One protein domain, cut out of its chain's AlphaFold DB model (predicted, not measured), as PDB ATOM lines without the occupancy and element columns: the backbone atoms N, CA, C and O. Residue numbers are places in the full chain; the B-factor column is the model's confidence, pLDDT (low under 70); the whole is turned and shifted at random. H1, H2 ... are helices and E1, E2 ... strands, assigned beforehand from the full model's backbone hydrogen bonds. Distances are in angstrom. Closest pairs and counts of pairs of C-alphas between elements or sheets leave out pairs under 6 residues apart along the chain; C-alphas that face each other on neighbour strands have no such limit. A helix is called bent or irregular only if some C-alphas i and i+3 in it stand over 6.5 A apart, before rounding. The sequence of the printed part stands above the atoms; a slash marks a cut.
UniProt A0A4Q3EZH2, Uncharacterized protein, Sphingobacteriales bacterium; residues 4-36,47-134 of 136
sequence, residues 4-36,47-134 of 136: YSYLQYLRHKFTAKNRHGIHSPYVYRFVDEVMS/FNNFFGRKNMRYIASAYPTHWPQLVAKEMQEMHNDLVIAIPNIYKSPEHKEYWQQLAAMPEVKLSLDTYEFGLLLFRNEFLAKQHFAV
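What this domain is: This is residues 4 to 36 and 47 to 134 of the 136 residues of an uncharacterized protein of Sphingobacteriales bacterium (UniProt A0A4Q3EZH2). A twisted sheet of five strands has two helices, H4 and H5, side by side over one face, while H2 and H3 touch each other and only graze the sheet, and H1 is set off beyond the strand ends, near the start of H5. The printed part has 121 residues, with five named helices and five named strands in the order H1 H2 H3 E1 H4 E2 H5 E3 E4 E5. The sheet is mixed, in the order E1 E2 E4 E3 E5, and the class is mixed, helices and strands. The whole is compact and rounded, with a radius of gyration of the C-alphas of 13.7 A and spans of 37 by 34 by 25 A.

How they stand to each other: Begin at E4, residues 117 to 121, an inner strand. It is antiparallel to E2, residues 83 to 87, with N 86 and O 118 2.8 A apart, and to E3, residues 110 to 113, with N 112 and O 119 2.9 A apart; E3 and E4 form a hairpin. At the edges, E1, residues 56 to 58, is parallel to E2, with N 57 and O 83 2.8 A apart, and E5, residues 130 to 133, is parallel to E3, with N 113 and O 132 2.8 A apart. H4, residues 64 to 77, lies over E2 at a height over the sheet of 10.3 A, along the strands; E1, H4 and E2 are a strand-helix-strand unit, two parallel neighbour strands with a helix between, its crossover right-handed. H5, residues 93 to 104, lies over E4 and E3 on the same face, at a height of 9.8 A, along the strands; these are two layers, helices on one face of a sheet. E2, H5 and E3 are a split unit, with E4 between its strands, also right-handed. H4 touches H5 with residues 64 to 68 alone, closest at the C-alphas of Pro 64 and His 95, 5.4 A, at a shallow tilt of 27 degrees, the same way. H2, residues 25 to 35, touches H3, residues 47 to 51, closest at the C-alphas of Val 34 and Phe 47, 6.8 A; both only graze the sheet. H1, residues 4 to 15, is close to H5 but not clearly touching, closest at the C-alphas of Tyr 4 and Pro 93, 7.6 A. Every O i to N i+4 pair is within hydrogen-bond range in H1, H2, H3 and H5, and 6 of 10 in H4.

Where its parts are: Find C-alpha 117 at (-47.302, 49.965, -6.498); E4 runs 13.2 A from there, E2 13.1 A, E5 10.4 A, E3 10.2 A and E1 6.8 A. Find C-alpha 64 at (-42.168, 61.354, -5.598), where H4 begins its 21.2 A; it is irregular, with C-alphas 65 and 68 7.1 A apart. H5 is 16.5 A long, H1 16.3 A from C-alpha 4 at (-56.364, 61.093, -12.882), H2 14.5 A and H3 5.8 A.

The domain as a whole: The two C-alphas farthest apart are those of Phe 14 and Glu 77, 37.1 A. Residues 37 to 46 are not printed, and C-alphas 36 and 47 are 12.2 A apart across this cut. Of the links that are printed whole, H1 to H2 and E4 to E5 are short, the others tight. The mean pLDDT of the printed part is 91.3; look at residues 78 to 79 for the two under 70.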
ATOM      1  N   TYR A   4     -57.577  61.579 -12.230       94.12
ATOM      2  CA  TYR A   4     -56.364  61.093 -12.882       94.12
ATOM      3  C   TYR A   4     -56.067  59.628 -12.537       94.12
ATOM      4  O   TYR A   4     -55.917  58.801 -13.433       94.12
ATOM      5  N   SER A   5     -56.018  59.296 -11.241       93.19
ATOM      6  CA  SER A   5     -55.725  57.927 -10.799       93.19
ATOM      7  C   SER A   5     -56.783  56.937 -11.293       93.19
ATOM      8  O   SER A   5     -56.443  55.847 -11.735       93.19
ATOM      9  N   TYR A   6     -58.056  57.341 -11.337       94.06
ATOM     10  CA  TYR A   6     -59.134  56.517 -11.878       94.06
ATOM     11  C   TYR A   6     -58.976  56.251 -13.383       94.06
ATOM     12  O   TYR A   6     -59.090  55.112 -13.829       94.06
ATOM     13  N   LEU A   7     -58.643  57.272 -14.178       94.75
ATOM     14  CA  LEU A   7     -58.359  57.088 -15.605       94.75
ATOM     15  C   LEU A   7     -57.146  56.178 -15.828       94.75
ATOM     16  O   LEU A   7     -57.165  55.314 -16.706       94.75
ATOM     17  N   GLN A   8     -56.106  56.335 -15.009       94.94
ATOM     18  CA  GLN A   8     -54.931  55.473 -15.051       94.94
ATOM     19  C   GLN A   8     -55.254  54.031 -14.653       94.94
ATOM     20  O   GLN A   8     -54.727  53.119 -15.285       94.94
ATOM     21  N   TYR A   9     -56.154  53.821 -13.691       94.06
ATOM     22  CA  TYR A   9     -56.657  52.497 -13.329       94.06
ATOM     23  C   TYR A   9     -57.355  51.828 -14.509       94.06
ATOM     24  O   TYR A   9     -57.011  50.705 -14.874       94.06
ATOM     25  N   LEU A  10     -58.289  52.533 -15.156       93.62
ATOM     26  CA  LEU A  10     -58.976  52.012 -16.339       93.62
ATOM     27  C   LEU A  10     -57.973  51.668 -17.440       93.62
ATOM     28  O   LEU A  10     -57.996  50.560 -17.970       93.62
ATOM     29  N   ARG A  11     -57.041  52.580 -17.741       92.75
ATOM     30  CA  ARG A  11     -55.990  52.347 -18.737       92.75
ATOM     31  C   ARG A  11     -55.155  51.113 -18.395       92.75
ATOM     32  O   ARG A  11     -54.979  50.258 -19.258       92.75
ATOM     33  N   HIS A  12     -54.665  51.005 -17.161       93.62
ATOM     34  CA  HIS A  12     -53.873  49.862 -16.706       93.62
ATOM     35  C   HIS A  12     -54.668  48.557 -16.820       93.62
ATOM     36  O   HIS A  12     -54.169  47.585 -17.383       93.62
ATOM     37  N   LYS A  13     -55.955  48.563 -16.453       89.81
ATOM     38  CA  LYS A  13     -56.857  47.414 -16.614       89.81
ATOM     39  C   LYS A  13     -57.029  46.967 -18.071       89.81
ATOM     40  O   LYS A  13     -57.282  45.786 -18.304       89.81
ATOM     41  N   PHE A  14     -56.840  47.841 -19.056       88.31
ATOM     42  CA  PHE A  14     -56.834  47.444 -20.469       88.31
ATOM     43  C   PHE A  14     -55.453  47.009 -20.968       88.31
ATOM     44  O   PHE A  14     -55.370  46.071 -21.755       88.31
ATOM     45  N   THR A  15     -54.368  47.632 -20.501       86.81
ATOM     46  CA  THR A  15     -53.021  47.404 -21.058       86.81
ATOM     47  C   THR A  15     -52.185  46.362 -20.323       86.81
ATOM     48  O   THR A  15     -51.271  45.792 -20.914       86.81
ATOM     49  N   ALA A  16     -52.436  46.138 -19.034       88.44
ATOM     50  CA  ALA A  16     -51.625  45.231 -18.235       88.44
ATOM     51  C   ALA A  16     -51.836  43.768 -18.657       88.44
ATOM     52  O   ALA A  16     -52.899  43.367 -19.146       88.44
ATOM     53  N   LYS A  17     -50.789  42.965 -18.494       85.94
ATOM     54  CA  LYS A  17     -50.768  41.564 -18.892       85.94
ATOM     55  C   LYS A  17     -51.377  40.697 -17.794       85.94
ATOM     56  O   LYS A  17     -51.077  40.868 -16.615       85.94
ATOM     57  N   ASN A  18     -52.208  39.751 -18.213       79.25
ATOM     58  CA  ASN A  18     -52.724  38.689 -17.354       79.25
ATOM     59  C   ASN A  18     -51.727  37.514 -17.339       79.25
ATOM     60  O   ASN A  18     -50.837  37.453 -18.193       79.25
ATOM     61  N   ARG A  19     -51.929  36.530 -16.451       76.38
ATOM     62  CA  ARG A  19     -51.074  35.328 -16.312       76.38
ATOM     63  C   ARG A  19     -50.724  34.624 -17.635       76.38
ATOM     64  O   ARG A  19     -49.601  34.181 -17.815       76.38
ATOM     65  N   HIS A  20     -51.645  34.593 -18.599       73.69
ATOM     66  CA  HIS A  20     -51.440  33.928 -19.894       73.69
ATOM     67  C   HIS A  20     -50.655  34.758 -20.928       73.69
ATOM     68  O   HIS A  20     -50.215  34.211 -21.932       73.69
ATOM     69  N   GLY A  21     -50.477  36.066 -20.706       78.62
ATOM     70  CA  GLY A  21     -49.687  36.949 -21.581       78.62
ATOM     71  C   GLY A  21     -48.265  37.212 -21.074       78.62
ATOM     72  O   GLY A  21     -47.507  37.960 -21.699       78.62
ATOM     73  N   ILE A  22     -47.910  36.653 -19.914       85.50
ATOM     74  CA  ILE A  22     -46.599  36.805 -19.285       85.50
ATOM     75  C   ILE A  22     -45.714  35.635 -19.721       85.50
ATOM     76  O   ILE A  22     -45.963  34.491 -19.368       85.50
ATOM     77  N   HIS A  23     -44.647  35.938 -20.460       85.31
ATOM     78  CA  HIS A  23     -43.670  34.939 -20.917       85.31
ATOM     79  C   HIS A  23     -42.451  34.808 -19.996       85.31
ATOM     80  O   HIS A  23     -41.556  34.019 -20.274       85.31
ATOM     81  N   SER A  24     -42.391  35.588 -18.911       89.56
ATOM     82  CA  SER A  24     -41.347  35.460 -17.893       89.56
ATOM     83  C   SER A  24     -41.835  34.521 -16.785       89.56
ATOM     84  O   SER A  24     -42.772  34.897 -16.075       89.56
ATOM     85  N   PRO A  25     -41.218  33.337 -16.585       91.44
ATOM     86  CA  PRO A  25     -41.613  32.410 -15.522       91.44
ATOM     87  C   PRO A  25     -41.557  33.045 -14.128       91.44
ATOM     88  O   PRO A  25     -42.379  32.746 -13.269       91.44
ATOM     89  N   TYR A  26     -40.614  33.966 -13.915       92.38
ATOM     90  CA  TYR A  26     -40.502  34.711 -12.663       92.38
ATOM     91  C   TYR A  26     -41.719  35.612 -12.425       92.38
ATOM     92  O   TYR A  26     -42.320  35.580 -11.355       92.38
ATOM     93  N   VAL A  27     -42.110  36.390 -13.439       92.62
ATOM     94  CA  VAL A  27     -43.255  37.308 -13.341       92.62
ATOM     95  C   VAL A  27     -44.570  36.535 -13.269       92.62
ATOM     96  O   VAL A  27     -45.475  36.955 -12.558       92.62
ATOM     97  N   TYR A  28     -44.666  35.386 -13.946       92.12
ATOM     98  CA  TYR A  28     -45.811  34.489 -13.823       92.12
ATOM     99  C   TYR A  28     -45.999  34.048 -12.368       92.12
ATOM    100  O   TYR A  28     -47.071  34.264 -11.814       92.12
ATOM    101  N   ARG A  29     -44.946  33.512 -11.730       92.38
ATOM    102  CA  ARG A  29     -45.005  33.095 -10.320       92.38
ATOM    103  C   ARG A  29     -45.307  34.253  -9.381       92.38
ATOM    104  O   ARG A  29     -46.072  34.079  -8.450       92.38
ATOM    105  N   PHE A  30     -44.763  35.444  -9.638       92.12
ATOM    106  CA  PHE A  30     -45.112  36.626  -8.848       92.12
ATOM    107  C   PHE A  30     -46.616  36.923  -8.921       92.12
ATOM    108  O   PHE A  30     -47.265  37.106  -7.895       92.12
ATOM    109  N   VAL A  31     -47.190  36.947 -10.126       90.75
ATOM    110  CA  VAL A  31     -48.631  37.181 -10.284       90.75
ATOM    111  C   VAL A  31     -49.443  36.068  -9.615       90.75
ATOM    112  O   VAL A  31     -50.428  36.360  -8.948       90.75
ATOM    113  N   ASP A  32     -49.010  34.817  -9.734       89.56
ATOM    114  CA  ASP A  32     -49.722  33.652  -9.202       89.56
ATOM    115  C   ASP A  32     -49.620  33.492  -7.676       89.56
ATOM    116  O   ASP A  32     -50.596  33.122  -7.041       89.56
ATOM    117  N   GLU A  33     -48.479  33.795  -7.056       89.00
ATOM    118  CA  GLU A  33     -48.256  33.592  -5.614       89.00
ATOM    119  C   GLU A  33     -48.565  34.847  -4.784       89.00
ATOM    120  O   GLU A  33     -48.926  34.762  -3.607       89.00
ATOM    121  N   VAL A  34     -48.393  36.031  -5.379       88.88
ATOM    122  CA  VAL A  34     -48.446  37.306  -4.656       88.88
ATOM    123  C   VAL A  34     -49.679  38.120  -5.020       88.88
ATOM    124  O   VAL A  34     -50.342  38.654  -4.130       88.88
ATOM    125  N   MET A  35     -49.979  38.223  -6.316       87.88
ATOM    126  CA  MET A  35     -51.097  39.036  -6.802       87.88
ATOM    127  C   MET A  35     -52.425  38.270  -6.832       87.88
ATOM    128  O   MET A  35     -53.472  38.910  -6.780       87.88
ATOM    129  N   SER A  36     -52.409  36.934  -6.879       83.00
ATOM    130  CA  SER A  36     -53.627  36.134  -6.727       83.00
ATOM    131  C   SER A  36     -54.235  36.361  -5.344       83.00
ATOM    132  O   SER A  36     -53.517  36.440  -4.339       83.00
ATOM    133  N   PHE A  47     -45.049  39.070   0.124       89.56
ATOM    134  CA  PHE A  47     -43.815  39.693  -0.353       89.56
ATOM    135  C   PHE A  47     -42.568  39.096   0.305       89.56
ATOM    136  O   PHE A  47     -41.609  38.750  -0.383       89.56
ATOM    137  N   ASN A  48     -42.591  38.931   1.627       87.56
ATOM    138  CA  ASN A  48     -41.477  38.336   2.360       87.56
ATOM    139  C   ASN A  48     -41.233  36.878   1.962       87.56
ATOM    140  O   ASN A  48     -40.072  36.480   1.865       87.56
ATOM    141  N   ASN A  49     -42.295  36.108   1.716       90.44
ATOM    142  CA  ASN A  49     -42.196  34.718   1.272       90.44
ATOM    143  C   ASN A  49     -41.612  34.619  -0.144       90.44
ATOM    144  O   ASN A  49     -40.753  33.780  -0.389       90.44
ATOM    145  N   PHE A  50     -42.033  35.503  -1.052       92.12
ATOM    146  CA  PHE A  50     -41.607  35.461  -2.450       92.12
ATOM    147  C   PHE A  50     -40.195  36.030  -2.673       92.12
ATOM    148  O   PHE A  50     -39.370  35.428  -3.361       92.12
ATOM    149  N   PHE A  51     -39.890  37.200  -2.100       90.69
ATOM    150  CA  PHE A  51     -38.616  37.897  -2.334       90.69
ATOM    151  C   PHE A  51     -37.543  37.594  -1.283       90.69
ATOM    152  O   PHE A  51     -36.353  37.794  -1.552       90.69
ATOM    153  N   GLY A  52     -37.948  37.116  -0.106       87.69
ATOM    154  CA  GLY A  52     -37.108  37.011   1.083       87.69
ATOM    155  C   GLY A  52     -37.089  38.320   1.877       87.69
ATOM    156  O   GLY A  52     -36.742  39.380   1.359       87.69
ATOM    157  N   ARG A  53     -37.402  38.251   3.177       76.69
ATOM    158  CA  ARG A  53     -37.560  39.428   4.060       76.69
ATOM    159  C   ARG A  53     -36.374  40.400   4.063       76.69
ATOM    160  O   ARG A  53     -36.571  41.604   4.181       76.69
ATOM    161  N   LYS A  54     -35.142  39.897   3.948       82.25
ATOM    162  CA  LYS A  54     -33.931  40.740   3.975       82.25
ATOM    163  C   LYS A  54     -33.736  41.556   2.694       82.25
ATOM    164  O   LYS A  54     -33.065  42.581   2.742       82.25
ATOM    165  N   ASN A  55     -34.361  41.136   1.596       86.81
ATOM    166  CA  ASN A  55     -34.123  41.656   0.253       86.81
ATOM    167  C   ASN A  55     -35.044  42.822  -0.119       86.81
ATOM    168  O   ASN A  55     -34.803  43.504  -1.111       86.81
ATOM    169  N   MET A  56     -36.094  43.058   0.666       90.00
ATOM    170  CA  MET A  56     -37.110  44.052   0.356       90.00
ATOM    171  C   MET A  56     -36.853  45.394   1.040       90.00
ATOM    172  O   MET A  56     -36.459  45.453   2.208       90.00
ATOM    173  N   ARG A  57     -37.126  46.476   0.312       92.12
ATOM    174  CA  ARG A  57     -37.160  47.856   0.804       92.12
ATOM    175  C   ARG A  57     -38.436  48.538   0.341       92.12
ATOM    176  O   ARG A  57     -38.870  48.349  -0.790       92.12
ATOM    177  N   TYR A  58     -39.028  49.339   1.216       91.69
ATOM    178  CA  TYR A  58     -40.230  50.110   0.917       91.69
ATOM    179  C   TYR A  58     -39.887  51.597   0.920       91.69
ATOM    180  O   TYR A  58     -39.353  52.107   1.904       91.69
ATOM    181  N   ILE A  59     -40.222  52.306  -0.157       93.75
ATOM    182  CA  ILE A  59     -40.023  53.755  -0.233       93.75
ATOM    183  C   ILE A  59     -41.164  54.457   0.504       93.75
ATOM    184  O   ILE A  59     -42.276  54.590  -0.003       93.75
ATOM    185  N   ALA A  60     -40.879  54.924   1.719       82.38
ATOM    186  CA  ALA A  60     -41.848  55.552   2.618       82.38
ATOM    187  C   ALA A  60     -42.004  57.074   2.396       82.38
ATOM    188  O   ALA A  60     -42.094  57.836   3.355       82.38
ATOM    189  N   SER A  61     -42.027  57.540   1.142       91.50
ATOM    190  CA  SER A  61     -42.250  58.960   0.821       91.50
ATOM    191  C   SER A  61     -43.522  59.152   0.004       91.50
ATOM    192  O   SER A  61     -43.674  58.568  -1.069       91.50
ATOM    193  N   ALA A  62     -44.402  60.036   0.479       91.69
ATOM    194  CA  ALA A  62     -45.566  60.511  -0.270       91.69
ATOM    195  C   ALA A  62     -45.212  61.546  -1.357       91.69
ATOM    196  O   ALA A  62     -46.087  61.919  -2.138       91.69
ATOM    197  N   TYR A  63     -43.960  62.015  -1.376       95.25
ATOM    198  CA  TYR A  63     -43.432  62.975  -2.340       95.25
ATOM    199  C   TYR A  63     -42.518  62.240  -3.327       95.25
ATOM    200  O   TYR A  63     -41.454  61.755  -2.909       95.25
ATOM    201  N   PRO A  64     -42.913  62.125  -4.607       96.75
ATOM    202  CA  PRO A  64     -42.168  61.354  -5.598       96.75
ATOM    203  C   PRO A  64     -40.807  61.971  -5.933       96.75
ATOM    204  O   PRO A  64     -39.874  61.255  -6.287       96.75
ATOM    205  N   THR A  65     -40.650  63.272  -5.693       97.31
ATOM    206  CA  THR A  65     -39.386  64.008  -5.812       97.31
ATOM    207  C   THR A  65     -38.256  63.457  -4.940       97.31
ATOM    208  O   THR A  65     -37.092  63.653  -5.277       97.31
ATOM    209  N   HIS A  66     -38.577  62.752  -3.847       97.38
ATOM    210  CA  HIS A  66     -37.593  62.114  -2.964       97.38
ATOM    211  C   HIS A  66     -37.242  60.677  -3.375       97.38
ATOM    212  O   HIS A  66     -36.311  60.085  -2.826       97.38
ATOM    213  N   TRP A  67     -38.017  60.062  -4.273       97.44
ATOM    214  CA  TRP A  67     -37.828  58.653  -4.615       97.44
ATOM    215  C   TRP A  67     -36.453  58.363  -5.225       97.44
ATOM    216  O   TRP A  67     -35.856  57.381  -4.789       97.44
ATOM    217  N   PRO A  68     -35.894  59.179  -6.144       96.75
ATOM    218  CA  PRO A  68     -34.567  58.910  -6.702       96.75
ATOM    219  C   PRO A  68     -33.468  58.816  -5.644       96.75
ATOM    220  O   PRO A  68     -32.663  57.891  -5.677       96.75
ATOM    221  N   GLN A  69     -33.454  59.730  -4.671       95.62
ATOM    222  CA  GLN A  69     -32.433  59.752  -3.623       95.62
ATOM    223  C   GLN A  69     -32.593  58.567  -2.667       95.62
ATOM    224  O   GLN A  69     -31.600  57.964  -2.265       95.62
ATOM    225  N   LEU A  70     -33.833  58.204  -2.323       95.56
ATOM    226  CA  LEU A  70     -34.104  57.041  -1.475       95.56
ATOM    227  C   LEU A  70     -33.736  55.734  -2.188       95.56
ATOM    228  O   LEU A  70     -33.065  54.897  -1.598       95.56
ATOM    229  N   VAL A  71     -34.102  55.581  -3.462       95.12
ATOM    230  CA  VAL A  71     -33.725  54.416  -4.279       95.12
ATOM    231  C   VAL A  71     -32.206  54.299  -4.386       95.12
ATOM    232  O   VAL A  71     -31.662  53.227  -4.130       95.12
ATOM    233  N   ALA A  72     -31.513  55.403  -4.682       93.25
ATOM    234  CA  ALA A  72     -30.056  55.425  -4.758       93.25
ATOM    235  C   ALA A  72     -29.399  55.023  -3.429       93.25
ATOM    236  O   ALA A  72     -28.417  54.286  -3.437       93.25
ATOM    237  N   LYS A  73     -29.959  55.458  -2.291       92.69
ATOM    238  CA  LYS A  73     -29.487  55.054  -0.963       92.69
ATOM    239  C   LYS A  73     -29.616  53.542  -0.754       92.69
ATOM    240  O   LYS A  73     -28.644  52.905  -0.367       92.69
ATOM    241  N   GLU A  74     -30.776  52.955  -1.045       91.75
ATOM    242  CA  GLU A  74     -30.989  51.509  -0.853       91.75
ATOM    243  C   GLU A  74     -30.070  50.657  -1.746       91.75
ATOM    244  O   GLU A  74     -29.607  49.591  -1.335       91.75
ATOM    245  N   MET A  75     -29.746  51.140  -2.950       89.12
ATOM    246  CA  MET A  75     -28.827  50.467  -3.878       89.12
ATOM    247  C   MET A  75     -27.379  50.387  -3.367       89.12
ATOM    248  O   MET A  75     -26.623  49.527  -3.826       89.12
ATOM    249  N   GLN A  76     -26.979  51.254  -2.429       84.75
ATOM    250  CA  GLN A  76     -25.637  51.227  -1.837       84.75
ATOM    251  C   GLN A  76     -25.463  50.096  -0.815       84.75
ATOM    252  O   GLN A  76     -24.337  49.671  -0.579       84.75
ATOM    253  N   GLU A  77     -26.553  49.594  -0.225       72.75
ATOM    254  CA  GLU A  77     -26.490  48.661   0.905       72.75
ATOM    255  C   GLU A  77     -26.676  47.185   0.502       72.75
ATOM    256  O   GLU A  77     -26.292  46.298   1.265       72.75
ATOM    257  N   MET A  78     -27.232  46.883  -0.682       65.25
ATOM    258  CA  MET A  78     -27.428  45.510  -1.179       65.25
ATOM    259  C   MET A  78     -27.452  45.460  -2.713       65.25
ATOM    260  O   MET A  78     -28.280  46.118  -3.336       65.25
ATOM    261  N   HIS A  79     -26.590  44.650  -3.337       68.62
ATOM    262  CA  HIS A  79     -26.358  44.791  -4.784       68.62
ATOM    263  C   HIS A  79     -27.059  43.769  -5.687       68.62
ATOM    264  O   HIS A  79     -27.420  44.138  -6.797       68.62
ATOM    265  N   ASN A  80     -27.270  42.512  -5.267       78.25
ATOM    266  CA  ASN A  80     -27.794  41.498  -6.198       78.25
ATOM    267  C   ASN A  80     -29.281  41.173  -5.996       78.25
ATOM    268  O   ASN A  80     -30.008  41.122  -6.970       78.25
ATOM    269  N   ASP A  81     -29.779  41.014  -4.766       86.06
ATOM    270  CA  ASP A  81     -31.166  40.556  -4.547       86.06
ATOM    271  C   ASP A  81     -32.168  41.648  -4.175       86.06
ATOM    272  O   ASP A  81     -33.336  41.342  -3.926       86.06
ATOM    273  N   LEU A  82     -31.730  42.909  -4.163       91.44
ATOM    274  CA  LEU A  82     -32.541  44.046  -3.748       91.44
ATOM    275  C   LEU A  82     -33.842  44.143  -4.561       91.44
ATOM    276  O   LEU A  82     -33.845  44.102  -5.796       91.44
ATOM    277  N   VAL A  83     -34.945  44.315  -3.836       94.06
ATOM    278  CA  VAL A  83     -36.274  44.615  -4.365       94.06
ATOM    279  C   VAL A  83     -36.789  45.863  -3.672       94.06
ATOM    280  O   VAL A  83     -36.914  45.892  -2.448       94.06
ATOM    281  N   ILE A  84     -37.114  46.889  -4.449       95.12
ATOM    282  CA  ILE A  84     -37.669  48.138  -3.930       95.12
ATOM    283  C   ILE A  84     -39.135  48.243  -4.340       95.12
ATOM    284  O   ILE A  84     -39.452  48.209  -5.528       95.12
ATOM    285  N   ALA A  85     -40.018  48.402  -3.357       95.06
ATOM    286  CA  ALA A  85     -41.435  48.662  -3.550       95.06
ATOM    287  C   ALA A  85     -41.745  50.154  -3.380       95.06
ATOM    288  O   ALA A  85     -41.409  50.768  -2.362       95.06
ATOM    289  N   ILE A  86     -42.417  50.728  -4.377       95.94
ATOM    290  CA  ILE A  86     -42.802  52.139  -4.432       95.94
ATOM    291  C   ILE A  86     -44.328  52.215  -4.476       95.94
ATOM    292  O   ILE A  86     -44.923  51.785  -5.465       95.94
ATOM    293  N   PRO A  87     -44.997  52.733  -3.439       93.75
ATOM    294  CA  PRO A  87     -46.450  52.809  -3.426       93.75
ATOM    295  C   PRO A  87     -46.964  53.961  -4.300       93.75
ATOM    296  O   PRO A  87     -46.275  54.957  -4.513       93.75
ATOM    297  N   ASN A  88     -48.232  53.885  -4.708       93.88
ATOM    298  CA  ASN A  88     -48.990  55.013  -5.257       93.88
ATOM    299  C   ASN A  88     -48.423  55.611  -6.561       93.88
ATOM    300  O   ASN A  88     -48.576  56.810  -6.811       93.88
ATOM    301  N   ILE A  89     -47.828  54.785  -7.426       96.06
ATOM    302  CA  ILE A  89     -47.191  55.206  -8.691       96.06
ATOM    303  C   ILE A  89     -48.131  55.941  -9.669       96.06
ATOM    304  O   ILE A  89     -47.657  56.641 -10.554       96.06
ATOM    305  N   TYR A  90     -49.456  55.859  -9.488       96.44
ATOM    306  CA  TYR A  90     -50.455  56.593 -10.284       96.44
ATOM    307  C   TYR A  90     -51.269  57.637  -9.506       96.44
ATOM    308  O   TYR A  90     -52.298  58.109  -9.997       96.44
ATOM    309  N   LYS A  91     -50.841  58.037  -8.303       95.44
ATOM    310  CA  LYS A  91     -51.587  59.013  -7.483       95.44
ATOM    311  C   LYS A  91     -51.729  60.381  -8.156       95.44
ATOM    312  O   LYS A  91     -52.797  60.994  -8.073       95.44
ATOM    313  N   SER A  92     -50.682  60.843  -8.835       96.81
ATOM    314  CA  SER A  92     -50.664  62.074  -9.634       96.81
ATOM    315  C   SER A  92     -49.818  61.888 -10.903       96.81
ATOM    316  O   SER A  92     -49.069  60.908 -10.987       96.81
ATOM    317  N   PRO A  93     -49.896  62.813 -11.881       97.38
ATOM    318  CA  PRO A  93     -49.000  62.811 -13.039       97.38
ATOM    319  C   PRO A  93     -47.519  62.752 -12.654       97.38
ATOM    320  O   PRO A  93     -46.773  61.967 -13.228       97.38
ATOM    321  N   GLU A  94     -47.135  63.501 -11.621       97.56
ATOM    322  CA  GLU A  94     -45.770  63.527 -11.091       97.56
ATOM    323  C   GLU A  94     -45.338  62.156 -10.540       97.56
ATOM    324  O   GLU A  94     -44.241  61.692 -10.831       97.56
ATOM    325  N   HIS A  95     -46.212  61.438  -9.819       97.69
ATOM    326  CA  HIS A  95     -45.886  60.084  -9.334       97.69
ATOM    327  C   HIS A  95     -45.593  59.128 -10.493       97.69
ATOM    328  O   HIS A  95     -44.639  58.352 -10.434       97.69
ATOM    329  N   LYS A  96     -46.393  59.206 -11.562       97.75
ATOM    330  CA  LYS A  96     -46.197  58.374 -12.749       97.75
ATOM    331  C   LYS A  96     -44.882  58.703 -13.438       97.75
ATOM    332  O   LYS A  96     -44.181  57.789 -13.858       97.75
ATOM    333  N   GLU A  97     -44.558  59.984 -13.556       98.25
ATOM    334  CA  GLU A  97     -43.321  60.437 -14.181       98.25
ATOM    335  C   GLU A  97     -42.094  59.893 -13.439       98.25
ATOM    336  O   GLU A  97     -41.251  59.233 -14.049       98.25
ATOM    337  N   TYR A  98     -42.034  60.059 -12.116       98.31
ATOM    338  CA  TYR A  98     -40.933  59.518 -11.316       98.31
ATOM    339  C   TYR A  98     -40.883  57.988 -11.348       98.31
ATOM    340  O   TYR A  98     -39.801  57.418 -11.455       98.31
ATOM    341  N   TRP A  99     -42.029  57.301 -11.324       98.06
ATOM    342  CA  TRP A  99     -42.066  55.849 -11.519       98.06
ATOM    343  C   TRP A  99     -41.439  55.435 -12.856       98.06
ATOM    344  O   TRP A  99     -40.609  54.528 -12.894       98.06
ATOM    345  N   GLN A 100     -41.793  56.114 -13.948       98.12
ATOM    346  CA  GLN A 100     -41.253  55.828 -15.277       98.12
ATOM    347  C   GLN A 100     -39.746  56.084 -15.349       98.12
ATOM    348  O   GLN A 100     -39.028  55.270 -15.927       98.12
ATOM    349  N   GLN A 101     -39.259  57.165 -14.732       98.19
ATOM    350  CA  GLN A 101     -37.826  57.457 -14.644       98.19
ATOM    351  C   GLN A 101     -37.077  56.353 -13.884       98.19
ATOM    352  O   GLN A 101     -36.075  55.835 -14.376       98.19
ATOM    353  N   LEU A 102     -37.592  55.933 -12.725       98.00
ATOM    354  CA  LEU A 102     -36.977  54.885 -11.908       98.00
ATOM    355  C   LEU A 102     -36.993  53.524 -12.612       98.00
ATOM    356  O   LEU A 102     -35.973  52.847 -12.680       98.00
ATOM    357  N   ALA A 103     -38.119  53.136 -13.214       97.75
ATOM    358  CA  ALA A 103     -38.209  51.912 -14.011       97.75
ATOM    359  C   ALA A 103     -37.257  51.936 -15.224       97.75
ATOM    360  O   ALA A 103     -36.774  50.890 -15.666       97.75
ATOM    361  N   ALA A 104     -36.945  53.122 -15.758       97.19
ATOM    362  CA  ALA A 104     -36.021  53.319 -16.871       97.19
ATOM    363  C   ALA A 104     -34.530  53.301 -16.472       97.19
ATOM    364  O   ALA A 104     -33.702  53.105 -17.363       97.19
ATOM    365  N   MET A 105     -34.180  53.342 -15.182       95.25
ATOM    366  CA  MET A 105     -32.785  53.288 -14.705       95.25
ATOM    367  C   MET A 105     -32.017  52.047 -15.209       95.25
ATOM    368  O   MET A 105     -32.567  50.942 -15.167       95.25
ATOM    369  N   PRO A 106     -30.769  52.178 -15.693       92.88
ATOM    370  CA  PRO A 106     -30.006  51.064 -16.273       92.88
ATOM    371  C   PRO A 106     -29.696  49.928 -15.283       92.88
ATOM    372  O   PRO A 106     -29.519  48.780 -15.694       92.88
ATOM    373  N   GLU A 107     -29.670  50.225 -13.986       92.12
ATOM    374  CA  GLU A 107     -29.449  49.263 -12.905       92.12
ATOM    375  C   GLU A 107     -30.678  48.380 -12.660       92.12
ATOM    376  O   GLU A 107     -30.543  47.235 -12.228       92.12
ATOM    377  N   VAL A 108     -31.876  48.878 -12.980       94.69
ATOM    378  CA  VAL A 108     -33.120  48.117 -12.845       94.69
ATOM    379  C   VAL A 108     -33.194  47.086 -13.962       94.69
ATOM    380  O   VAL A 108     -33.349  47.421 -15.143       94.69
ATOM    381  N   LYS A 109     -33.124  45.811 -13.579       94.62
ATOM    382  CA  LYS A 109     -33.191  44.678 -14.506       94.62
ATOM    383  C   LYS A 109     -34.621  44.241 -14.782       94.62
ATOM    384  O   LYS A 109     -34.951  43.904 -15.914       94.62
ATOM    385  N   LEU A 110     -35.488  44.299 -13.778       96.06
ATOM    386  CA  LEU A 110     -36.911  44.025 -13.934       96.06
ATOM    387  C   LEU A 110     -37.716  45.078 -13.175       96.06
ATOM    388  O   LEU A 110     -37.444  45.356 -12.011       96.06
ATOM    389  N   SER A 111     -38.725  45.644 -13.832       97.25
ATOM    390  CA  SER A 111     -39.720  46.505 -13.189       97.25
ATOM    391  C   SER A 111     -41.131  45.956 -13.379       97.25
ATOM    392  O   SER A 111     -41.496  45.528 -14.478       97.25
ATOM    393  N   LEU A 112     -41.920  45.966 -12.303       96.56
ATOM    394  CA  LEU A 112     -43.317  45.531 -12.305       96.56
ATOM    395  C   LEU A 112     -44.218  46.700 -11.922       96.56
ATOM    396  O   LEU A 112     -44.039  47.299 -10.869       96.56
ATOM    397  N   ASP A 113     -45.182  47.006 -12.776       96.81
ATOM    398  CA  ASP A 113     -46.231  47.990 -12.538       96.81
ATOM    399  C   ASP A 113     -47.532  47.247 -12.200       96.81
ATOM    400  O   ASP A 113     -48.171  46.650 -13.074       96.81
ATOM    401  N   THR A 114     -47.926  47.270 -10.926       93.38
ATOM    402  CA  THR A 114     -49.155  46.625 -10.433       93.38
ATOM    403  C   THR A 114     -50.315  47.606 -10.286       93.38
ATOM    404  O   THR A 114     -51.310  47.284  -9.640       93.38
ATOM    405  N   TYR A 115     -50.200  48.806 -10.864       93.44
ATOM    406  CA  TYR A 115     -51.058  49.967 -10.627       93.44
ATOM    407  C   TYR A 115     -50.963  50.558  -9.206       93.44
ATOM    408  O   TYR A 115     -50.710  51.756  -9.058       93.44
ATOM    409  N   GLU A 116     -51.150  49.754  -8.159       89.88
ATOM    410  CA  GLU A 116     -51.113  50.237  -6.769       89.88
ATOM    411  C   GLU A 116     -49.690  50.535  -6.289       89.88
ATOM    412  O   GLU A 116     -49.468  51.462  -5.505       89.88
ATOM    413  N   PHE A 117     -48.714  49.781  -6.790       92.50
ATOM    414  CA  PHE A 117     -47.302  49.965  -6.498       92.50
ATOM    415  C   PHE A 117     -46.430  49.581  -7.698       92.50
ATOM    416  O   PHE A 117     -46.820  48.845  -8.603       92.50
ATOM    417  N   GLY A 118     -45.219  50.116  -7.701       95.81
ATOM    418  CA  GLY A 118     -44.145  49.709  -8.587       95.81
ATOM    419  C   GLY A 118     -43.142  48.846  -7.833       95.81
ATOM    420  O   GLY A 118     -42.848  49.120  -6.669       95.81
ATOM    421  N   LEU A 119     -42.600  47.822  -8.484       96.38
ATOM    422  CA  LEU A 119     -41.464  47.050  -7.978       96.38
ATOM    423  C   LEU A 119     -40.258  47.256  -8.888       96.38
ATOM    424  O   LEU A 119     -40.383  47.128 -10.106       96.38
ATOM    425  N   LEU A 120     -39.096  47.528  -8.300       96.50
ATOM    426  CA  LEU A 120     -37.800  47.584  -8.976       96.50
ATOM    427  C   LEU A 120     -36.932  46.432  -8.474       96.50
ATOM    428  O   LEU A 120     -36.730  46.295  -7.267       96.50
ATOM    429  N   LEU A 121     -36.432  45.608  -9.390       95.12
ATOM    430  CA  LEU A 121     -35.579  44.464  -9.095       95.12
ATOM    431  C   LEU A 121     -34.233  44.619  -9.806       95.12
ATOM    432  O   LEU A 121     -34.175  44.917 -11.003       95.12
ATOM    433  N   PHE A 122     -33.162  44.346  -9.063       92.69
ATOM    434  CA  PHE A 122     -31.774  44.592  -9.476       92.69
ATOM    435  C   PHE A 122     -30.973  43.295  -9.719       92.69
ATOM    436  O   PHE A 122     -29.759  43.333  -9.894       92.69
ATOM    437  N   ARG A 123     -31.654  42.139  -9.769       88.62
ATOM    438  CA  ARG A 123     -31.034  40.806  -9.888       88.62
ATOM    439  C   ARG A 123     -30.305  40.592 -11.205       88.62
ATOM    440  O   ARG A 123     -30.918  40.663 -12.268       88.62
ATOM    441  N   ASN A 124     -29.030  40.212 -11.123       85.38
ATOM    442  CA  ASN A 124     -28.192  39.935 -12.294       85.38
ATOM    443  C   ASN A 124     -28.605  38.679 -13.083       85.38
ATOM    444  O   ASN A 124     -28.209  38.537 -14.235       85.38
ATOM    445  N   GLU A 125     -29.431  37.796 -12.506       86.75
ATOM    446  CA  GLU A 125     -30.025  36.648 -13.217       86.75
ATOM    447  C   GLU A 125     -30.902  37.082 -14.404       86.75
ATOM    448  O   GLU A 125     -31.066  36.348 -15.380       86.75
ATOM    449  N   PHE A 126     -31.448  38.300 -14.356       86.75
ATOM    450  CA  PHE A 126     -32.149  38.897 -15.484       86.75
ATOM    451  C   PHE A 126     -31.133  39.446 -16.496       86.75
ATOM    452  O   PHE A 126     -30.653  40.575 -16.389       86.75
ATOM    453  N   LEU A 127     -30.834  38.636 -17.516       81.50
ATOM    454  CA  LEU A 127     -29.857  38.960 -18.567       81.50
ATOM    455  C   LEU A 127     -30.264  40.157 -19.442       81.50
ATOM    456  O   LEU A 127     -29.409  40.853 -19.984       81.50
ATOM    457  N   ALA A 128     -31.567  40.400 -19.582       88.25
ATOM    458  CA  ALA A 128     -32.118  41.514 -20.340       88.25
ATOM    459  C   ALA A 128     -33.042  42.346 -19.455       88.25
ATOM    460  O   ALA A 128     -33.788  41.800 -18.639       88.25
ATOM    461  N   LYS A 129     -33.026  43.666 -19.660       93.88
ATOM    462  CA  LYS A 129     -33.937  44.576 -18.975       93.88
ATOM    463  C   LYS A 129     -35.381  44.305 -19.392       93.88
ATOM    464  O   LYS A 129     -35.683  44.204 -20.581       93.88
ATOM    465  N   GLN A 130     -36.277  44.229 -18.417       94.94
ATOM    466  CA  GLN A 130     -37.686  43.929 -18.628       94.94
ATOM    467  C   GLN A 130     -38.592  44.891 -17.854       94.94
ATOM    468  O   GLN A 130     -38.285  45.326 -16.742       94.94
ATOM    469  N   HIS A 131     -39.748  45.191 -18.438       95.88
ATOM    470  CA  HIS A 131     -40.813  45.947 -17.794       95.88
ATOM    471  C   HIS A 131     -42.149  45.256 -18.057       95.88
ATOM    472  O   HIS A 131     -42.470  44.942 -19.207       95.88
ATOM    473  N   PHE A 132     -42.933  45.034 -17.005       95.38
ATOM    474  CA  PHE A 132     -44.270  44.461 -17.115       95.38
ATOM    475  C   PHE A 132     -45.273  45.280 -16.312       95.38
ATOM    476  O   PHE A 132     -45.143  45.400 -15.100       95.38
ATOM    477  N   ALA A 133     -46.328  45.751 -16.973       94.44
ATOM    478  CA  ALA A 133     -47.567  46.079 -16.283       94.44
ATOM    479  C   ALA A 133     -48.365  44.785 -16.092       94.44
ATOM    480  O   ALA A 133     -48.650  44.097 -17.077       94.44
ATOM    481  N   VAL A 134     -48.695  44.436 -14.850       91.62
ATOM    482  CA  VAL A 134     -49.354  43.172 -14.485       91.62
ATOM    483  C   VAL A 134     -50.651  43.429 -13.740       91.62
ATOM    484  O   VAL A 134     -50.758  44.407 -13.004       91.62
TER     485      VAL A 134